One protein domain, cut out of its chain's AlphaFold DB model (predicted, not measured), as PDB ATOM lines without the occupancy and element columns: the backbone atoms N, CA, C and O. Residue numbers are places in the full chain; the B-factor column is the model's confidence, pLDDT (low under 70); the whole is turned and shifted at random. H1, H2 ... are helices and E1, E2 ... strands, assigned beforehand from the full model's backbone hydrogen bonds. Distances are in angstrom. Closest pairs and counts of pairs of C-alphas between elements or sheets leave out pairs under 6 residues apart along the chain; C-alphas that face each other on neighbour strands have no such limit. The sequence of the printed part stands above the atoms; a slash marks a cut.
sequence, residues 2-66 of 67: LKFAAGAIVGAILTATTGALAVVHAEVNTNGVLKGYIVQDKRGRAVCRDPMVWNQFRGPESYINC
ATOM      1  N   LEU A   2      -8.596  46.211 -15.187       63.00
ATOM      2  CA  LEU A   2      -7.647  46.830 -14.237       63.00
ATOM      3  C   LEU A   2      -7.178  45.921 -13.074       63.00
ATOM      4  O   LEU A   2      -6.023  45.967 -12.665       63.00
ATOM      5  N   LYS A   3      -8.061  45.049 -12.572       60.03
ATOM      6  CA  LYS A   3      -7.784  44.125 -11.454       60.03
ATOM      7  C   LYS A   3      -6.792  43.006 -11.805       60.03
ATOM      8  O   LYS A   3      -6.073  42.543 -10.930       60.03
ATOM      9  N   PHE A   4      -6.718  42.613 -13.078       63.56
ATOM     10  CA  PHE A   4      -5.768  41.599 -13.551       63.56
ATOM     11  C   PHE A   4      -4.363  42.182 -13.739       63.56
ATOM     12  O   PHE A   4      -3.379  41.526 -13.410       63.56
ATOM     13  N   ALA A   5      -4.270  43.439 -14.185       66.88
ATOM     14  CA  ALA A   5      -2.995  44.142 -14.314       66.88
ATOM     15  C   ALA A   5      -2.318  44.358 -12.949       66.88
ATOM     16  O   ALA A   5      -1.116  44.145 -12.817       66.88
ATOM     17  N   ALA A   6      -3.095  44.694 -11.914       67.75
ATOM     18  CA  ALA A   6      -2.576  44.837 -10.554       67.75
ATOM     19  C   ALA A   6      -1.974  43.526 -10.010       67.75
ATOM     20  O   ALA A   6      -0.897  43.543  -9.422       67.75
ATOM     21  N   GLY A   7      -2.624  42.382 -10.261       65.69
ATOM     22  CA  GLY A   7      -2.114  41.071  -9.841       65.69
ATOM     23  C   GLY A   7      -0.805  40.679 -10.533       65.69
ATOM     24  O   GLY A   7       0.094  40.144  -9.887       65.69
ATOM     25  N   ALA A   8      -0.663  41.002 -11.822       67.69
ATOM     26  CA  ALA A   8       0.560  40.735 -12.580       67.69
ATOM     27  C   ALA A   8       1.751  41.580 -12.092       67.69
ATOM     28  O   ALA A   8       2.861  41.070 -11.972       67.69
ATOM     29  N   ILE A   9       1.511  42.851 -11.753       68.00
ATOM     30  CA  ILE A   9       2.551  43.755 -11.240       68.00
ATOM     31  C   ILE A   9       3.024  43.301  -9.855       68.00
ATOM     32  O   ILE A   9       4.225  43.229  -9.606       68.00
ATOM     33  N   VAL A  10       2.101  42.931  -8.964       67.38
ATOM     34  CA  VAL A  10       2.451  42.453  -7.615       67.38
ATOM     35  C   VAL A  10       3.205  41.121  -7.676       67.38
ATOM     36  O   VAL A  10       4.209  40.959  -6.985       67.38
ATOM     37  N   GLY A  11       2.785  40.194  -8.545       62.03
ATOM     38  CA  GLY A  11       3.479  38.919  -8.747       62.03
ATOM     39  C   GLY A  11       4.909  39.072  -9.281       62.03
ATOM     40  O   GLY A  11       5.789  38.314  -8.883       62.03
ATOM     41  N   ALA A  12       5.160  40.080 -10.124       61.84
ATOM     42  CA  ALA A  12       6.485  40.359 -10.679       61.84
ATOM     43  C   ALA A  12       7.459  40.997  -9.670       61.84
ATOM     44  O   ALA A  12       8.668  40.815  -9.785       61.84
ATOM     45  N   ILE A  13       6.958  41.727  -8.669       62.75
ATOM     46  CA  ILE A  13       7.805  42.359  -7.640       62.75
ATOM     47  C   ILE A  13       8.311  41.318  -6.626       62.75
ATOM     48  O   ILE A  13       9.434  41.420  -6.133       62.75
ATOM     49  N   LEU A  14       7.515  40.286  -6.338       60.12
ATOM     50  CA  LEU A  14       7.848  39.260  -5.341       60.12
ATOM     51  C   LEU A  14       8.949  38.286  -5.796       60.12
ATOM     52  O   LEU A  14       9.675  37.760  -4.955       60.12
ATOM     53  N   THR A  15       9.125  38.066  -7.100       61.38
ATOM     54  CA  THR A  15      10.120  37.117  -7.638       61.38
ATOM     55  C   THR A  15      11.529  37.695  -7.793       61.38
ATOM     56  O   THR A  15      12.466  36.938  -8.035       61.38
ATOM     57  N   ALA A  16      11.718  39.008  -7.615       57.97
ATOM     58  CA  ALA A  16      13.007  39.678  -7.824       57.97
ATOM     59  C   ALA A  16      13.933  39.699  -6.589       57.97
ATOM     60  O   ALA A  16      15.027  40.253  -6.651       57.97
ATOM     61  N   THR A  17      13.535  39.099  -5.463       59.25
ATOM     62  CA  THR A  17      14.356  39.051  -4.237       59.25
ATOM     63  C   THR A  17      15.181  37.768  -4.140       59.25
ATOM     64  O   THR A  17      15.265  37.125  -3.097       59.25
ATOM     65  N   THR A  18      15.827  37.362  -5.232       62.38
ATOM     66  CA  THR A  18      16.910  36.380  -5.145       62.38
ATOM     67  C   THR A  18      18.120  37.071  -4.521       62.38
ATOM     68  O   THR A  18      18.796  37.883  -5.147       62.38
ATOM     69  N   GLY A  19      18.338  36.803  -3.231       58.62
ATOM     70  CA  GLY A  19      19.418  37.393  -2.448       58.62
ATOM     71  C   GLY A  19      20.767  37.209  -3.136       58.62
ATOM     72  O   GLY A  19      21.216  36.083  -3.350       58.62
ATOM     73  N   ALA A  20      21.414  38.322  -3.478       59.59
ATOM     74  CA  ALA A  20      22.799  38.312  -3.905       59.59
ATOM     75  C   ALA A  20      23.641  37.754  -2.750       59.59
ATOM     76  O   ALA A  20      23.794  38.399  -1.712       59.59
ATOM     77  N   LEU A  21      24.156  36.534  -2.912       58.56
ATOM     78  CA  LEU A  21      25.188  36.003  -2.034       58.56
ATOM     79  C   LEU A  21      26.413  36.889  -2.242       58.56
ATOM     80  O   LEU A  21      27.088  36.786  -3.265       58.56
ATOM     81  N   ALA A  22      26.658  37.806  -1.309       55.66
ATOM     82  CA  ALA A  22      27.892  38.566  -1.281       55.66
ATOM     83  C   ALA A  22      29.038  37.561  -1.114       55.66
ATOM     84  O   ALA A  22      29.290  37.059  -0.018       55.66
ATOM     85  N   VAL A  23      29.683  37.209  -2.226       58.38
ATOM     86  CA  VAL A  23      30.897  36.403  -2.210       58.38
ATOM     87  C   VAL A  23      31.963  37.282  -1.577       58.38
ATOM     88  O   VAL A  23      32.426  38.249  -2.180       58.38
ATOM     89  N   VAL A  24      32.299  36.990  -0.323       64.25
ATOM     90  CA  VAL A  24      33.385  37.670   0.378       64.25
ATOM     91  C   VAL A  24      34.686  37.233  -0.286       64.25
ATOM     92  O   VAL A  24      35.194  36.145  -0.024       64.25
ATOM     93  N   HIS A  25      35.195  38.066  -1.190       69.19
ATOM     94  CA  HIS A  25      36.517  37.891  -1.768       69.19
ATOM     95  C   HIS A  25      37.547  38.470  -0.797       69.19
ATOM     96  O   HIS A  25      37.583  39.679  -0.568       69.19
ATOM     97  N   ALA A  26      38.345  37.596  -0.190       66.12
ATOM     98  CA  ALA A  26      39.470  37.973   0.652       66.12
ATOM     99  C   ALA A  26      40.761  37.540  -0.045       66.12
ATOM    100  O   ALA A  26      40.958  36.353  -0.303       66.12
ATOM    101  N   GLU A  27      41.628  38.506  -0.336       71.19
ATOM    102  CA  GLU A  27      42.958  38.272  -0.889       71.19
ATOM    103  C   GLU A  27      44.004  38.551   0.192       71.19
ATOM    104  O   GLU A  27      43.916  39.530   0.937       71.19
ATOM    105  N   VAL A  28      45.002  37.681   0.292       68.38
ATOM    106  CA  VAL A  28      46.160  37.881   1.159       68.38
ATOM    107  C   VAL A  28      47.401  37.405   0.432       68.38
ATOM    108  O   VAL A  28      47.338  36.467  -0.364       68.38
ATOM    109  N   ASN A  29      48.539  38.027   0.737       71.94
ATOM    110  CA  ASN A  29      49.819  37.527   0.262       71.94
ATOM    111  C   ASN A  29      49.988  36.062   0.666       71.94
ATOM    112  O   ASN A  29      49.689  35.662   1.795       71.94
ATOM    113  N   THR A  30      50.489  35.273  -0.272       69.31
ATOM    114  CA  THR A  30      50.812  33.866  -0.077       69.31
ATOM    115  C   THR A  30      51.739  33.712   1.141       69.31
ATOM    116  O   THR A  30      52.750  34.406   1.254       69.31
ATOM    117  N   ASN A  31      51.390  32.808   2.066       73.25
ATOM    118  CA  ASN A  31      52.016  32.634   3.394       73.25
ATOM    119  C   ASN A  31      51.761  33.760   4.426       73.25
ATOM    120  O   ASN A  31      52.521  33.906   5.385       73.25
ATOM    121  N   GLY A  32      50.714  34.568   4.244       77.88
ATOM    122  CA  GLY A  32      50.321  35.637   5.168       77.88
ATOM    123  C   GLY A  32      49.431  35.196   6.341       77.88
ATOM    124  O   GLY A  32      48.934  34.068   6.404       77.88
ATOM    125  N   VAL A  33      49.195  36.131   7.269       81.62
ATOM    126  CA  VAL A  33      48.248  35.997   8.392       81.62
ATOM    127  C   VAL A  33      47.082  36.966   8.188       81.62
ATOM    128  O   VAL A  33      47.299  38.162   7.995       81.62
ATOM    129  N   LEU A  34      45.848  36.471   8.269       81.69
ATOM    130  CA  LEU A  34      44.622  37.259   8.123       81.69
ATOM    131  C   LEU A  34      44.182  37.835   9.476       81.69
ATOM    132  O   LEU A  34      43.386  37.227  10.185       81.69
ATOM    133  N   LYS A  35      44.681  39.017   9.853       84.25
ATOM    134  CA  LYS A  35      44.320  39.674  11.123       84.25
ATOM    135  C   LYS A  35      42.893  40.227  11.124       84.25
ATOM    136  O   LYS A  35      42.485  40.890  10.177       84.25
ATOM    137  N   GLY A  36      42.156  39.992  12.206       84.00
ATOM    138  CA  GLY A  36      40.770  40.431  12.384       84.00
ATOM    139  C   GLY A  36      39.731  39.502  11.752       84.00
ATOM    140  O   GLY A  36      38.544  39.823  11.768       84.00
ATOM    141  N   TYR A  37      40.147  38.351  11.219       86.00
ATOM    142  CA  TYR A  37      39.247  37.388  10.589       86.00
ATOM    143  C   TYR A  37      38.864  36.267  11.552       86.00
ATOM    144  O   TYR A  37      39.667  35.801  12.364       86.00
ATOM    145  N   ILE A  38      37.616  35.809  11.433       90.44
ATOM    146  CA  ILE A  38      37.077  34.686  12.196       90.44
ATOM    147  C   ILE A  38      36.544  33.658  11.207       90.44
ATOM    148  O   ILE A  38      35.666  33.970  10.403       90.44
ATOM    149  N   VAL A  39      37.035  32.424  11.291       88.62
ATOM    150  CA  VAL A  39      36.409  31.301  10.584       88.62
ATOM    151  C   VAL A  39      35.295  30.774  11.473       88.62
ATOM    152  O   VAL A  39      35.506  30.550  12.668       88.62
ATOM    153  N   GLN A  40      34.112  30.581  10.901       92.94
ATOM    154  CA  GLN A  40      32.961  30.030  11.606       92.94
ATOM    155  C   GLN A  40      32.551  28.685  11.004       92.94
ATOM    156  O   GLN A  40      32.651  28.480   9.797       92.94
ATOM    157  N   ASP A  41      32.086  27.763  11.848       89.69
ATOM    158  CA  ASP A  41      31.447  26.543  11.365       89.69
ATOM    159  C   ASP A  41      30.046  26.830  10.797       89.69
ATOM    160  O   ASP A  41      29.491  27.920  10.929       89.69
ATOM    161  N   LYS A  42      29.418  25.806  10.213       91.88
ATOM    162  CA  LYS A  42      28.051  25.898   9.674       91.88
ATOM    163  C   LYS A  42      26.974  26.292  10.699       91.88
ATOM    164  O   LYS A  42      25.837  26.536  10.313       91.88
ATOM    165  N   ARG A  43      27.286  26.270  11.999       95.38
ATOM    166  CA  ARG A  43      26.397  26.677  13.099       95.38
ATOM    167  C   ARG A  43      26.724  28.093  13.597       95.38
ATOM    168  O   ARG A  43      26.168  28.506  14.608       95.38
ATOM    169  N   GLY A  44      27.623  28.814  12.921       92.06
ATOM    170  CA  GLY A  44      28.046  30.170  13.271       92.06
ATOM    171  C   GLY A  44      29.036  30.240  14.436       92.06
ATOM    172  O   GLY A  44      29.307  31.325  14.948       92.06
ATOM    173  N   ARG A  45      29.586  29.110  14.897       93.69
ATOM    174  CA  ARG A  45      30.548  29.114  16.007       93.69
ATOM    175  C   ARG A  45      31.929  29.452  15.481       93.69
ATOM    176  O   ARG A  45      32.377  28.836  14.519       93.69
ATOM    177  N   ALA A  46      32.615  30.382  16.140       92.88
ATOM    178  CA  ALA A  46      34.004  30.691  15.830       92.88
ATOM    179  C   ALA A  46      34.878  29.447  16.050       92.88
ATOM    180  O   ALA A  46      34.993  28.963  17.175       92.88
ATOM    181  N   VAL A  47      35.481  28.944  14.974       92.25
ATOM    182  CA  VAL A  47      36.446  27.838  15.012       92.25
ATOM    183  C   VAL A  47      37.887  28.336  14.999       92.25
ATOM    184  O   VAL A  47      38.785  27.593  15.371       92.25
ATOM    185  N   CYS A  48      38.114  29.584  14.584       91.12
ATOM    186  CA  CYS A  48      39.450  30.136  14.397       91.12
ATOM    187  C   CYS A  48      39.418  31.661  14.430       91.12
ATOM    188  O   CYS A  48      38.486  32.259  13.891       91.12
ATOM    189  N   ARG A  49      40.435  32.278  15.031       91.62
ATOM    190  CA  ARG A  49      40.665  33.726  14.998       91.62
ATOM    191  C   ARG A  49      42.051  33.973  14.422       91.62
ATOM    192  O   ARG A  49      42.979  33.271  14.797       91.62
ATOM    193  N   ASP A  50      42.164  34.963  13.550       89.62
ATOM    194  CA  ASP A  50      43.398  35.312  12.844       89.62
ATOM    195  C   ASP A  50      44.054  34.135  12.086       89.62
ATOM    196  O   ASP A  50      45.216  33.810  12.345       89.62
ATOM    197  N   PRO A  51      43.341  33.462  11.164       89.62
ATOM    198  CA  PRO A  51      43.889  32.301  10.479       89.62
ATOM    199  C   PRO A  51      45.115  32.628   9.610       89.62
ATOM    200  O   PRO A  51      45.286  33.743   9.107       89.62
ATOM    201  N   MET A  52      45.933  31.608   9.359       87.94
ATOM    202  CA  MET A  52      47.046  31.672   8.412       87.94
ATOM    203  C   MET A  52      46.633  31.123   7.050       87.94
ATOM    204  O   MET A  52      45.908  30.134   6.983       87.94
ATOM    205  N   VAL A  53      47.147  31.698   5.963       85.62
ATOM    206  CA  VAL A  53      46.975  31.131   4.617       85.62
ATOM    207  C   VAL A  53      48.245  30.404   4.207       85.62
ATOM    208  O   VAL A  53      49.335  30.967   4.253       85.62
ATOM    209  N   TRP A  54      48.106  29.134   3.847       83.25
ATOM    210  CA  TRP A  54      49.201  28.247   3.474       83.25
ATOM    211  C   TRP A  54      49.087  27.878   2.004       83.25
ATOM    212  O   TRP A  54      48.016  27.505   1.522       83.25
ATOM    213  N   ASN A  55      50.208  27.931   1.293       80.12
ATOM    214  CA  ASN A  55      50.239  27.546  -0.111       80.12
ATOM    215  C   ASN A  55      50.382  26.031  -0.200       80.12
ATOM    216  O   ASN A  55      51.282  25.448   0.413       80.12
ATOM    217  N   GLN A  56      49.558  25.380  -1.013       75.38
ATOM    218  CA  GLN A  56      49.778  23.974  -1.302       75.38
ATOM    219  C   GLN A  56      50.896  23.837  -2.342       75.38
ATOM    220  O   GLN A  56      50.716  24.138  -3.514       75.38
ATOM    221  N   PHE A  57      52.066  23.340  -1.933       66.31
ATOM    222  CA  PHE A  57      53.202  23.155  -2.851       66.31
ATOM    223  C   PHE A  57      52.923  22.134  -3.976       66.31
ATOM    224  O   PHE A  57      53.568  22.162  -5.018       66.31
ATOM    225  N   ARG A  58      51.971  21.211  -3.768       66.50
ATOM    226  CA  ARG A  58      51.604  20.145  -4.723       66.50
ATOM    227  C   ARG A  58      50.159  20.239  -5.232       66.50
ATOM    228  O   ARG A  58      49.597  19.222  -5.626       66.50
ATOM    229  N   GLY A  59      49.548  21.422  -5.205       65.06
ATOM    230  CA  GLY A  59      48.173  21.610  -5.671       65.06
ATOM    231  C   GLY A  59      47.907  23.034  -6.157       65.06
ATOM    232  O   GLY A  59      48.730  23.917  -5.930       65.06
ATOM    233  N   PRO A  60      46.788  23.258  -6.864       61.03
ATOM    234  CA  PRO A  60      46.509  24.539  -7.504       61.03
ATOM    235  C   PRO A  60      46.066  25.649  -6.537       61.03
ATOM    236  O   PRO A  60      45.993  26.796  -6.964       61.03
ATOM    237  N   GLU A  61      45.778  25.351  -5.261       70.88
ATOM    238  CA  GLU A  61      45.116  26.315  -4.369       70.88
ATOM    239  C   GLU A  61      45.776  26.467  -2.989       70.88
ATOM    240  O   GLU A  61      46.356  25.539  -2.424       70.88
ATOM    241  N   SER A  62      45.683  27.683  -2.445       79.12
ATOM    242  CA  SER A  62      46.050  27.995  -1.057       79.12
ATOM    243  C   SER A  62      44.909  27.610  -0.113       79.12
ATOM    244  O   SER A  62      43.747  27.637  -0.507       79.12
ATOM    245  N   TYR A  63      45.211  27.281   1.143       82.19
ATOM    246  CA  TYR A  63      44.211  26.893   2.141       82.19
ATOM    247  C   TYR A  63      44.381  27.642   3.466       82.19
ATOM    248  O   TYR A  63      45.444  28.178   3.774       82.19
ATOM    249  N   ILE A  64      43.310  27.670   4.261       86.50
ATOM    250  CA  ILE A  64      43.276  28.312   5.577       86.50
ATOM    251  C   ILE A  64      43.717  27.311   6.653       86.50
ATOM    252  O   ILE A  64      43.196  26.199   6.721       86.50
ATOM    253  N   ASN A  65      44.652  27.721   7.508       86.88
ATOM    254  CA  ASN A  65      45.150  26.968   8.654       86.88
ATOM    255  C   ASN A  65      44.859  27.711   9.968       86.88
ATOM    256  O   ASN A  65      45.046  28.925  10.075       86.88
ATOM    257  N   CYS A  66      44.437  26.949  10.969       86.06
ATOM    258  CA  CYS A  66      44.100  27.396  12.311       86.06
ATOM    259  C   CYS A  66      45.012  26.661  13.291       86.06
ATOM    260  O   CYS A  66      44.738  25.510  13.622       86.06
TER     261      CYS A  66
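What this domain is: This is residues 2 to 66 of the 67 residues of an uncharacterized protein of Aureimonas sp. Leaf324 (UniProt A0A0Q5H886). A small head of two strand hairpins, E1 with E2 and E3 with E4, sits at one end of a long thin arm, residues 2 to 25, which stands free and has the helix H1 at its far end. Within the head, E2 runs on into E3 at 83 degrees, and the loop of residues 56 to 61 sticks out. The printed part has 65 residues, with one named helix and four named strands in the order H1, E1, E2, E3, E4, in two antiparallel sheets of two strands each. The class is mixed, helices and strands, with 28 residues, under half, in named elements. The whole is extended, with a radius of gyration of the C-alphas of 21.3 A and spans of 65 by 28 by 18 A, the arm making the length.

Where its parts are: H1, residues 2 to 14, begins at C-alpha 2 (-7.647, 46.830, -14.237) and is 19.4 A long. E1 is residues 38 to 40, with C-alpha 38 at (37.077, 34.686, 12.196), and E2 is residues 46 to 49. E3, residues 52 to 55, is 10.0 A long. E4, residues 62 to 65, is 9.8 A long and ends at C-alpha 65 (45.150, 26.968, 8.654).

How they stand to each other: In H1, 8 of 9 O i to N i+4 pairs are within hydrogen-bond range. H1 is apart from E2, E3 and E4. E1 and E2 form an antiparallel hairpin at 161 degrees, with N 39 and O 48 at 3.0 A. E3 and E4 form another at 146 degrees, with N 54 and O 63 at 2.8 A. E2 and E3 are apart.

The domain as a whole: The C-alphas of Leu 2 and Phe 57, the two farthest apart, are 66.3 A from each other. The printed part has no cut. The link from H1 to E1, 23 residues, is long. The mean pLDDT of the printed part is 74.8, with residues 2 to 26, 28, 30 and 57 to 60 under 70.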